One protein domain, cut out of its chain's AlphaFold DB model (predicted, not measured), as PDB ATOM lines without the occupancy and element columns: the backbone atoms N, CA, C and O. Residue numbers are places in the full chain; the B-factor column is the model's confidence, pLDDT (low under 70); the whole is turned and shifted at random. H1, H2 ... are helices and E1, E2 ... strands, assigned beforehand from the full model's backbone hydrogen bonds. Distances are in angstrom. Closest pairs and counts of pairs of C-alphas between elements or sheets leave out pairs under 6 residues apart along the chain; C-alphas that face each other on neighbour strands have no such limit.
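AT A GLANCE: This is residues 307 to 382 of the 402 residues of the protein "Transposase-like protein" of Symbiobacterium thermophilum (strain T / IAM 14863) (UniProt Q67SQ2). A small antiparallel sheet, E1 E2 E3, sits at one end of long helix H1; short H2 and H3 pack on H1, whose residues 307 to 318 stick out as an arm. The printed part has 76 residues with three named helices, then three named strands in a meander, each the antiparallel neighbour of the one before; the class is mixed. It is loose, radius of gyration of the C-alphas 14.6 A, spanning 49 by 28 by 19 A.

IN THESE COORDINATES: Find C-alpha 354 at (159.475, 178.182, 100.238), where E1, residues 354 to 359, begins. E2, residues 362 to 367, runs 16.1 A; E3 is residues 377 to 381. H1, residues 307 to 333, runs 39.1 A from C-alpha 307 at (156.626, 165.503, 136.733). H2 is residues 335 to 338, H3 342 to 347.

HOW THE PARTS SIT: In hairpin E1 and E2, N 357 and O 364 are 2.8 A apart; in hairpin E2 and E3, N 365 and O 378 are 2.9 A apart. H1 only grazes the sheet with residues 329 to 333. Its residues 327 to 332 touch H2, closest C-alphas Ser 331 and Ala 338, 3.7 A. Its residues 323 to 327 touch H3, closest C-alphas Val 323 and Ser 342, 6.6 A. In H1 and H3 every O i to N i+4 pair is within hydrogen-bond range; H2 is too short for one.

THE WHOLE: The printed part has no cut and no long link; no printed residue is under 70 in pLDDT.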
ATOM      1  N   GLU A 307     157.702 164.591 137.130       91.50
ATOM      2  CA  GLU A 307     156.626 165.503 136.733       91.50
ATOM      3  C   GLU A 307     156.958 166.195 135.409       91.50
ATOM      4  O   GLU A 307     156.117 166.319 134.522       91.50
ATOM      5  N   ALA A 308     158.227 166.567 135.234       90.62
ATOM      6  CA  ALA A 308     158.715 167.185 134.014       90.62
ATOM      7  C   ALA A 308     158.663 166.209 132.821       90.62
ATOM      8  O   ALA A 308     158.218 166.580 131.735       90.62
ATOM      9  N   ASN A 309     159.050 164.938 133.007       90.56
ATOM     10  CA  ASN A 309     158.899 163.924 131.954       90.56
ATOM     11  C   ASN A 309     157.425 163.562 131.701       90.56
ATOM     12  O   ASN A 309     157.065 163.246 130.566       90.56
ATOM     13  N   ALA A 310     156.567 163.615 132.723       89.81
ATOM     14  CA  ALA A 310     155.131 163.398 132.566       89.81
ATOM     15  C   ALA A 310     154.504 164.517 131.715       89.81
ATOM     16  O   ALA A 310     153.788 164.230 130.756       89.81
ATOM     17  N   ALA A 311     154.861 165.777 131.977       91.00
ATOM     18  CA  ALA A 311     154.471 166.914 131.144       91.00
ATOM     19  C   ALA A 311     155.024 166.788 129.713       91.00
ATOM     20  O   ALA A 311     154.289 166.965 128.743       91.00
ATOM     21  N   PHE A 312     156.294 166.393 129.561       90.81
ATOM     22  CA  PHE A 312     156.887 166.145 128.244       90.81
ATOM     23  C   PHE A 312     156.148 165.042 127.469       90.81
ATOM     24  O   PHE A 312     155.954 165.168 126.263       90.81
ATOM     25  N   THR A 313     155.681 163.994 128.153       90.69
ATOM     26  CA  THR A 313     154.848 162.942 127.547       90.69
ATOM     27  C   THR A 313     153.573 163.534 126.959       90.69
ATOM     28  O   THR A 313     153.283 163.291 125.792       90.69
ATOM     29  N   GLN A 314     152.864 164.383 127.707       90.44
ATOM     30  CA  GLN A 314     151.654 165.053 127.217       90.44
ATOM     31  C   GLN A 314     151.934 165.962 126.009       90.44
ATOM     32  O   GLN A 314     151.179 165.945 125.036       90.44
ATOM     33  N   LEU A 315     153.061 166.682 126.005       91.06
ATOM     34  CA  LEU A 315     153.484 167.485 124.851       91.06
ATOM     35  C   LEU A 315     153.786 166.628 123.615       91.06
ATOM     36  O   LEU A 315     153.480 167.040 122.499       91.06
ATOM     37  N   VAL A 316     154.348 165.428 123.789       90.69
ATOM     38  CA  VAL A 316     154.584 164.492 122.678       90.69
ATOM     39  C   VAL A 316     153.272 163.933 122.130       90.69
ATOM     40  O   VAL A 316     153.137 163.858 120.912       90.69
ATOM     41  N   LEU A 317     152.285 163.617 122.977       89.94
ATOM     42  CA  LEU A 317     150.937 163.229 122.525       89.94
ATOM     43  C   LEU A 317     150.290 164.342 121.691       89.94
ATOM     44  O   LEU A 317     149.740 164.090 120.618       89.94
ATOM     45  N   PHE A 318     150.390 165.581 122.172       90.19
ATOM     46  CA  PHE A 318     149.883 166.751 121.466       90.19
ATOM     47  C   PHE A 318     150.591 166.946 120.121       90.19
ATOM     48  O   PHE A 318     149.928 167.051 119.091       90.19
ATOM     49  N   ALA A 319     151.927 166.927 120.106       89.88
ATOM     50  CA  ALA A 319     152.719 167.063 118.885       89.88
ATOM     51  C   ALA A 319     152.431 165.931 117.889       89.88
ATOM     52  O   ALA A 319     152.358 166.171 116.683       89.88
ATOM     53  N   PHE A 320     152.218 164.710 118.386       88.19
ATOM     54  CA  PHE A 320     151.801 163.579 117.572       88.19
ATOM     55  C   PHE A 320     150.500 163.908 116.842       88.19
ATOM     56  O   PHE A 320     150.497 163.877 115.614       88.19
ATOM     57  N   ASN A 321     149.446 164.313 117.557       88.38
ATOM     58  CA  ASN A 321     148.161 164.690 116.957       88.38
ATOM     59  C   ASN A 321     148.275 165.883 116.004       88.38
ATOM     60  O   ASN A 321     147.745 165.823 114.893       88.38
ATOM     61  N   LEU A 322     149.025 166.917 116.389       86.81
ATOM     62  CA  LEU A 322     149.251 168.107 115.572       86.81
ATOM     63  C   LEU A 322     149.834 167.754 114.201       86.81
ATOM     64  O   LEU A 322     149.369 168.259 113.182       86.81
ATOM     65  N   VAL A 323     150.799 166.834 114.155       86.62
ATOM     66  CA  VAL A 323     151.388 166.376 112.891       86.62
ATOM     67  C   VAL A 323     150.373 165.630 112.019       86.62
ATOM     68  O   VAL A 323     150.450 165.741 110.799       86.62
ATOM     69  N   ARG A 324     149.393 164.915 112.592       84.88
ATOM     70  CA  ARG A 324     148.337 164.238 111.805       84.88
ATOM     71  C   ARG A 324     147.339 165.233 111.249       84.88
ATOM     72  O   ARG A 324     146.925 165.082 110.103       84.88
ATOM     73  N   TRP A 325     146.972 166.240 112.037       82.69
ATOM     74  CA  TRP A 325     146.124 167.332 111.567       82.69
ATOM     75  C   TRP A 325     146.804 168.092 110.430       82.69
ATOM     76  O   TRP A 325     146.199 168.277 109.376       82.69
ATOM     77  N   ALA A 326     148.089 168.423 110.593       80.69
ATOM     78  CA  ALA A 326     148.890 169.037 109.543       80.69
ATOM     79  C   ALA A 326     148.986 168.136 108.305       80.69
ATOM     80  O   ALA A 326     148.739 168.601 107.199       80.69
ATOM     81  N   TRP A 327     149.275 166.842 108.466       81.62
ATOM     82  CA  TRP A 327     149.316 165.906 107.342       81.62
ATOM     83  C   TRP A 327     147.974 165.831 106.615       81.62
ATOM     84  O   TRP A 327     147.954 165.895 105.393       81.62
ATOM     85  N   ARG A 328     146.847 165.763 107.337       79.56
ATOM     86  CA  ARG A 328     145.512 165.704 106.724       79.56
ATOM     87  C   ARG A 328     145.259 166.945 105.880       79.56
ATOM     88  O   ARG A 328     144.865 166.825 104.726       79.56
ATOM     89  N   PHE A 329     145.568 168.115 106.427       78.19
ATOM     90  CA  PHE A 329     145.502 169.371 105.695       78.19
ATOM     91  C   PHE A 329     146.403 169.369 104.451       78.19
ATOM     92  O   PHE A 329     145.953 169.714 103.362       78.19
ATOM     93  N   LEU A 330     147.660 168.944 104.583       78.44
ATOM     94  CA  LEU A 330     148.614 168.911 103.473       78.44
ATOM     95  C   LEU A 330     148.206 167.911 102.391       78.44
ATOM     96  O   LEU A 330     148.323 168.229 101.215       78.44
ATOM     97  N   SER A 331     147.680 166.747 102.771       78.31
ATOM     98  CA  SER A 331     147.271 165.694 101.840       78.31
ATOM     99  C   SER A 331     146.146 166.126 100.901       78.31
ATOM    100  O   SER A 331     146.125 165.727  99.742       78.31
ATOM    101  N   THR A 332     145.255 167.007 101.361       78.50
ATOM    102  CA  THR A 332     144.195 167.596 100.531       78.50
ATOM    103  C   THR A 332     144.718 168.693  99.600       78.50
ATOM    104  O   THR A 332     144.127 168.947  98.558       78.50
ATOM    105  N   ASN A 333     145.833 169.335  99.955       78.69
ATOM    106  CA  ASN A 333     146.308 170.563  99.311       78.69
ATOM    107  C   ASN A 333     147.647 170.404  98.565       78.69
ATOM    108  O   ASN A 333     148.168 171.376  98.012       78.69
ATOM    109  N   SER A 334     148.228 169.201  98.577       81.94
ATOM    110  CA  SER A 334     149.519 168.878  97.968       81.94
ATOM    111  C   SER A 334     149.661 167.365  97.730       81.94
ATOM    112  O   SER A 334     149.955 166.626  98.673       81.94
ATOM    113  N   PRO A 335     149.540 166.879  96.480       78.38
ATOM    114  CA  PRO A 335     149.700 165.456  96.168       78.38
ATOM    115  C   PRO A 335     151.062 164.897  96.610       78.38
ATOM    116  O   PRO A 335     151.142 163.839  97.222       78.38
ATOM    117  N   LYS A 336     152.143 165.663  96.398       77.25
ATOM    118  CA  LYS A 336     153.511 165.250  96.755       77.25
ATOM    119  C   LYS A 336     153.745 165.165  98.268       77.25
ATOM    120  O   LYS A 336     154.609 164.413  98.709       77.25
ATOM    121  N   LEU A 337     153.001 165.931  99.072       77.50
ATOM    122  CA  LEU A 337     153.068 165.852 100.535       77.50
ATOM    123  C   LEU A 337     152.010 164.921 101.135       77.50
ATOM    124  O   LEU A 337     152.146 164.548 102.297       77.50
ATOM    125  N   ALA A 338     151.001 164.503 100.367       75.19
ATOM    126  CA  ALA A 338     150.038 163.494 100.801       75.19
ATOM    127  C   ALA A 338     150.729 162.163 101.132       75.19
ATOM    128  O   ALA A 338     150.365 161.489 102.089       75.19
ATOM    129  N   GLU A 339     151.793 161.824 100.408       75.00
ATOM    130  CA  GLU A 339     152.583 160.610 100.641       75.00
ATOM    131  C   GLU A 339     153.698 160.806 101.688       75.00
ATOM    132  O   GLU A 339     154.421 159.873 102.040       75.00
ATOM    133  N   ALA A 340     153.854 162.021 102.231       75.94
ATOM    134  CA  ALA A 340     154.923 162.335 103.171       75.94
ATOM    135  C   ALA A 340     154.691 161.689 104.543       75.94
ATOM    136  O   ALA A 340     153.730 161.996 105.246       75.94
ATOM    137  N   GLY A 341     155.646 160.876 104.998       78.50
ATOM    138  CA  GLY A 341     155.683 160.426 106.388       78.50
ATOM    139  C   GLY A 341     155.930 161.582 107.371       78.50
ATOM    140  O   GLY A 341     156.549 162.596 107.037       78.50
ATOM    141  N   SER A 342     155.528 161.410 108.631       80.88
ATOM    142  CA  SER A 342     155.674 162.439 109.676       80.88
ATOM    143  C   SER A 342     157.105 162.944 109.864       80.88
ATOM    144  O   SER A 342     157.322 164.124 110.132       80.88
ATOM    145  N   ARG A 343     158.105 162.077 109.678       81.88
ATOM    146  CA  ARG A 343     159.519 162.463 109.738       81.88
ATOM    147  C   ARG A 343     159.884 163.460 108.637       81.88
ATOM    148  O   ARG A 343     160.627 164.395 108.927       81.88
ATOM    149  N   LEU A 344     159.371 163.281 107.416       83.00
ATOM    150  CA  LEU A 344     159.592 164.220 106.313       83.00
ATOM    151  C   LEU A 344     158.938 165.567 106.638       83.00
ATOM    152  O   LEU A 344     159.598 166.598 106.541       83.00
ATOM    153  N   LEU A 345     157.696 165.560 107.130       81.94
ATOM    154  CA  LEU A 345     157.001 166.787 107.532       81.94
ATOM    155  C   LEU A 345     157.746 167.553 108.639       81.94
ATOM    156  O   LEU A 345     158.022 168.742 108.503       81.94
ATOM    157  N   VAL A 346     158.115 166.865 109.721       83.62
ATOM    158  CA  VAL A 346     158.681 167.498 110.923       83.62
ATOM    159  C   VAL A 346     160.153 167.872 110.753       83.62
ATOM    160  O   VAL A 346     160.581 168.918 111.237       83.62
ATOM    161  N   ARG A 347     160.963 167.025 110.107       82.88
ATOM    162  CA  ARG A 347     162.420 167.244 110.029       82.88
ATOM    163  C   ARG A 347     162.880 167.936 108.758       82.88
ATOM    164  O   ARG A 347     163.972 168.499 108.776       82.88
ATOM    165  N   VAL A 348     162.095 167.872 107.687       82.38
ATOM    166  CA  VAL A 348     162.476 168.414 106.379       82.38
ATOM    167  C   VAL A 348     161.550 169.559 106.003       82.38
ATOM    168  O   VAL A 348     162.015 170.693 105.960       82.38
ATOM    169  N   ALA A 349     160.249 169.306 105.829       80.00
ATOM    170  CA  ALA A 349     159.309 170.309 105.325       80.00
ATOM    171  C   ALA A 349     159.280 171.576 106.184       80.00
ATOM    172  O   ALA A 349     159.421 172.674 105.654       80.00
ATOM    173  N   ALA A 350     159.220 171.419 107.510       80.75
ATOM    174  CA  ALA A 350     159.241 172.531 108.462       80.75
ATOM    175  C   ALA A 350     160.530 173.382 108.429       80.75
ATOM    176  O   ALA A 350     160.578 174.444 109.046       80.75
ATOM    177  N   ARG A 351     161.586 172.918 107.752       82.00
ATOM    178  CA  ARG A 351     162.892 173.589 107.651       82.00
ATOM    179  C   ARG A 351     163.245 174.004 106.223       82.00
ATOM    180  O   ARG A 351     164.296 174.605 106.012       82.00
ATOM    181  N   CYS A 352     162.416 173.670 105.238       84.12
ATOM    182  CA  CYS A 352     162.674 174.019 103.849       84.12
ATOM    183  C   CYS A 352     162.208 175.445 103.552       84.12
ATOM    184  O   CYS A 352     161.109 175.848 103.926       84.12
ATOM    185  N   ARG A 353     163.032 176.198 102.815       83.38
ATOM    186  CA  ARG A 353     162.620 177.494 102.270       83.38
ATOM    187  C   ARG A 353     161.540 177.278 101.204       83.38
ATOM    188  O   ARG A 353     161.667 176.399 100.348       83.38
ATOM    189  N   ALA A 354     160.514 178.116 101.248       86.38
ATOM    190  CA  ALA A 354     159.475 178.182 100.238       86.38
ATOM    191  C   ALA A 354     159.172 179.637  99.879       86.38
ATOM    192  O   ALA A 354     159.458 180.556 100.647       86.38
ATOM    193  N   THR A 355     158.598 179.830  98.698       88.81
ATOM    194  CA  THR A 355     158.108 181.129  98.227       88.81
ATOM    195  C   THR A 355     156.591 181.103  98.171       88.81
ATOM    196  O   THR A 355     156.005 180.076  97.832       88.81
ATOM    197  N   ILE A 356     155.956 182.219  98.516       88.94
ATOM    198  CA  ILE A 356     154.502 182.361  98.446       88.94
ATOM    199  C   ILE A 356     154.168 183.143  97.180       88.94
ATOM    200  O   ILE A 356     154.684 184.237  96.964       88.94
ATOM    201  N   ARG A 357     153.292 182.578  96.351       89.12
ATOM    202  CA  ARG A 357     152.717 183.229  95.175       89.12
ATOM    203  C   ARG A 357     151.238 183.474  95.420       89.12
ATOM    204  O   ARG A 357     150.520 182.561  95.824       89.12
ATOM    205  N   CYS A 358     150.796 184.699  95.171       87.88
ATOM    206  CA  CYS A 358     149.390 185.078  95.271       87.88
ATOM    207  C   CYS A 358     148.791 185.087  93.862       87.88
ATOM    208  O   CYS A 358     149.319 185.764  92.984       87.88
ATOM    209  N   LEU A 359     147.726 184.320  93.646       85.94
ATOM    210  CA  LEU A 359     147.028 184.171  92.369       85.94
ATOM    211  C   LEU A 359     145.528 184.350  92.636       85.94
ATOM    212  O   LEU A 359     144.832 183.384  92.947       85.94
ATOM    213  N   GLY A 360     145.056 185.600  92.594       85.56
ATOM    214  CA  GLY A 360     143.705 185.955  93.043       85.56
ATOM    215  C   GLY A 360     143.481 185.549  94.505       85.56
ATOM    216  O   GLY A 360     144.292 185.872  95.379       85.56
ATOM    217  N   ASP A 361     142.430 184.765  94.749       84.56
ATOM    218  CA  ASP A 361     142.118 184.202  96.068       84.56
ATOM    219  C   ASP A 361     142.951 182.968  96.424       84.56
ATOM    220  O   ASP A 361     142.818 182.420  97.513       84.56
ATOM    221  N   THR A 362     143.852 182.511  95.557       83.31
ATOM    222  CA  THR A 362     144.701 181.350  95.841       83.31
ATOM    223  C   THR A 362     146.092 181.778  96.306       83.31
ATOM    224  O   THR A 362     146.777 182.570  95.658       83.31
ATOM    225  N   LEU A 363     146.556 181.204  97.413       86.88
ATOM    226  CA  LEU A 363     147.947 181.243  97.855       86.88
ATOM    227  C   LEU A 363     148.624 179.925  97.485       86.88
ATOM    228  O   LEU A 363     148.192 178.859  97.916       86.88
ATOM    229  N   ARG A 364     149.720 179.988  96.728       87.81
ATOM    230  CA  ARG A 364     150.572 178.825  96.455       87.81
ATOM    231  C   ARG A 364     151.901 178.970  97.164       87.81
ATOM    232  O   ARG A 364     152.661 179.893  96.881       87.81
ATOM    233  N   LEU A 365     152.188 178.043  98.067       88.69
ATOM    234  CA  LEU A 365     153.489 177.922  98.707       88.69
ATOM    235  C   LEU A 365     154.319 176.899  97.930       88.69
ATOM    236  O   LEU A 365     153.978 175.720  97.900       88.69
ATOM    237  N   VAL A 366     155.395 177.357  97.294       88.69
ATOM    238  CA  VAL A 366     156.248 176.559  96.401       88.69
ATOM    239  C   VAL A 366     157.608 176.349  97.055       88.69
ATOM    240  O   VAL A 366     158.323 177.320  97.332       88.69
ATOM    241  N   PHE A 367     157.978 175.092  97.296       87.75
ATOM    242  CA  PHE A 367     159.267 174.738  97.896       87.75
ATOM    243  C   PHE A 367     160.421 174.969  96.910       87.75
ATOM    244  O   PHE A 367     160.350 174.601  95.734       87.75
ATOM    245  N   SER A 368     161.510 175.579  97.390       84.88
ATOM    246  CA  SER A 368     162.646 175.955  96.543       84.88
ATOM    247  C   SER A 368     163.327 174.738  95.899       84.88
ATOM    248  O   SER A 368     163.469 173.687  96.528       84.88
ATOM    249  N   ARG A 369     163.827 174.904  94.664       79.50
ATOM    250  CA  ARG A 369     164.488 173.840  93.876       79.50
ATOM    251  C   ARG A 369     165.734 173.232  94.539       79.50
ATOM    252  O   ARG A 369     166.061 172.091  94.255       79.50
ATOM    253  N   GLY A 370     166.396 173.961  95.439       78.81
ATOM    254  CA  GLY A 370     167.542 173.469  96.217       78.81
ATOM    255  C   GLY A 370     167.176 172.708  97.498       78.81
ATOM    256  O   GLY A 370     168.036 172.510  98.349       78.81
ATOM    257  N   THR A 371     165.905 172.344  97.695       79.19
ATOM    258  CA  THR A 371     165.447 171.623  98.893       79.19
ATOM    259  C   THR A 371     165.046 170.187  98.553       79.19
ATOM    260  O   THR A 371     164.651 169.924  97.418       79.19
ATOM    261  N   PRO A 372     165.037 169.256  99.527       77.62
ATOM    262  CA  PRO A 372     164.530 167.897  99.304       77.62
ATOM    263  C   PRO A 372     163.054 167.832  98.870       77.62
ATOM    264  O   PRO A 372     162.582 166.783  98.447       77.62
ATOM    265  N   LEU A 373     162.316 168.943  98.980       80.00
ATOM    266  CA  LEU A 373     160.925 169.079  98.548       80.00
ATOM    267  C   LEU A 373     160.787 169.891  97.256       80.00
ATOM    268  O   LEU A 373     159.708 170.397  96.968       80.00
ATOM    269  N   ALA A 374     161.853 170.015  96.462       82.12
ATOM    270  CA  ALA A 374     161.835 170.723  95.186       82.12
ATOM    271  C   ALA A 374     160.612 170.343  94.330       82.12
ATOM    272  O   ALA A 374     160.319 169.160  94.116       82.12
ATOM    273  N   GLY A 375     159.879 171.356  93.863       77.00
ATOM    274  CA  GLY A 375     158.678 171.177  93.042       77.00
ATOM    275  C   GLY A 375     157.441 170.676  93.797       77.00
ATOM    276  O   GLY A 375     156.427 170.413  93.164       77.00
ATOM    277  N   ALA A 376     157.496 170.522  95.125       83.94
ATOM    278  CA  ALA A 376     156.287 170.392  95.930       83.94
ATOM    279  C   ALA A 376     155.612 171.763  96.068       83.94
ATOM    280  O   ALA A 376     156.282 172.785  96.255       83.94
ATOM    281  N   GLU A 377     154.285 171.769  96.022       87.81
ATOM    282  CA  GLU A 377     153.469 172.967  96.208       87.81
ATOM    283  C   GLU A 377     152.346 172.677  97.200       87.81
ATOM    284  O   GLU A 377     151.812 171.568  97.216       87.81
ATOM    285  N   ILE A 378     151.992 173.662  98.022       86.50
ATOM    286  CA  ILE A 378     150.786 173.647  98.854       86.50
ATOM    287  C   ILE A 378     149.866 174.745  98.336       86.50
ATOM    288  O   ILE A 378     150.265 175.910  98.274       86.50
ATOM    289  N   THR A 379     148.642 174.371  97.982       85.31
ATOM    290  CA  THR A 379     147.620 175.310  97.504       85.31
ATOM    291  C   THR A 379     146.651 175.639  98.629       85.31
ATOM    292  O   THR A 379     146.108 174.738  99.251       85.31
ATOM    293  N   LEU A 380     146.432 176.921  98.902       81.62
ATOM    294  CA  LEU A 380     145.506 177.411  99.922       81.62
ATOM    295  C   LEU A 380     144.518 178.383  99.278       81.62
ATOM    296  O   LEU A 380     144.921 179.209  98.461       81.62
ATOM    297  N   ASN A 381     143.251 178.334  99.677       78.81
ATOM    298  CA  ASN A 381     142.236 179.279  99.218       78.81
ATOM    299  C   ASN A 381     141.951 180.316 100.320       78.81
ATOM    300  O   ASN A 381     141.581 179.946 101.430       78.81
ATOM    301  N   ARG A 382     142.151 181.604 100.020       71.00
ATOM    302  CA  ARG A 382     141.927 182.757 100.912       71.00
ATOM    303  C   ARG A 382     140.448 183.006 101.180       71.00
ATOM    304  O   ARG A 382     140.115 183.467 102.265       71.00
TER     305      ARG A 382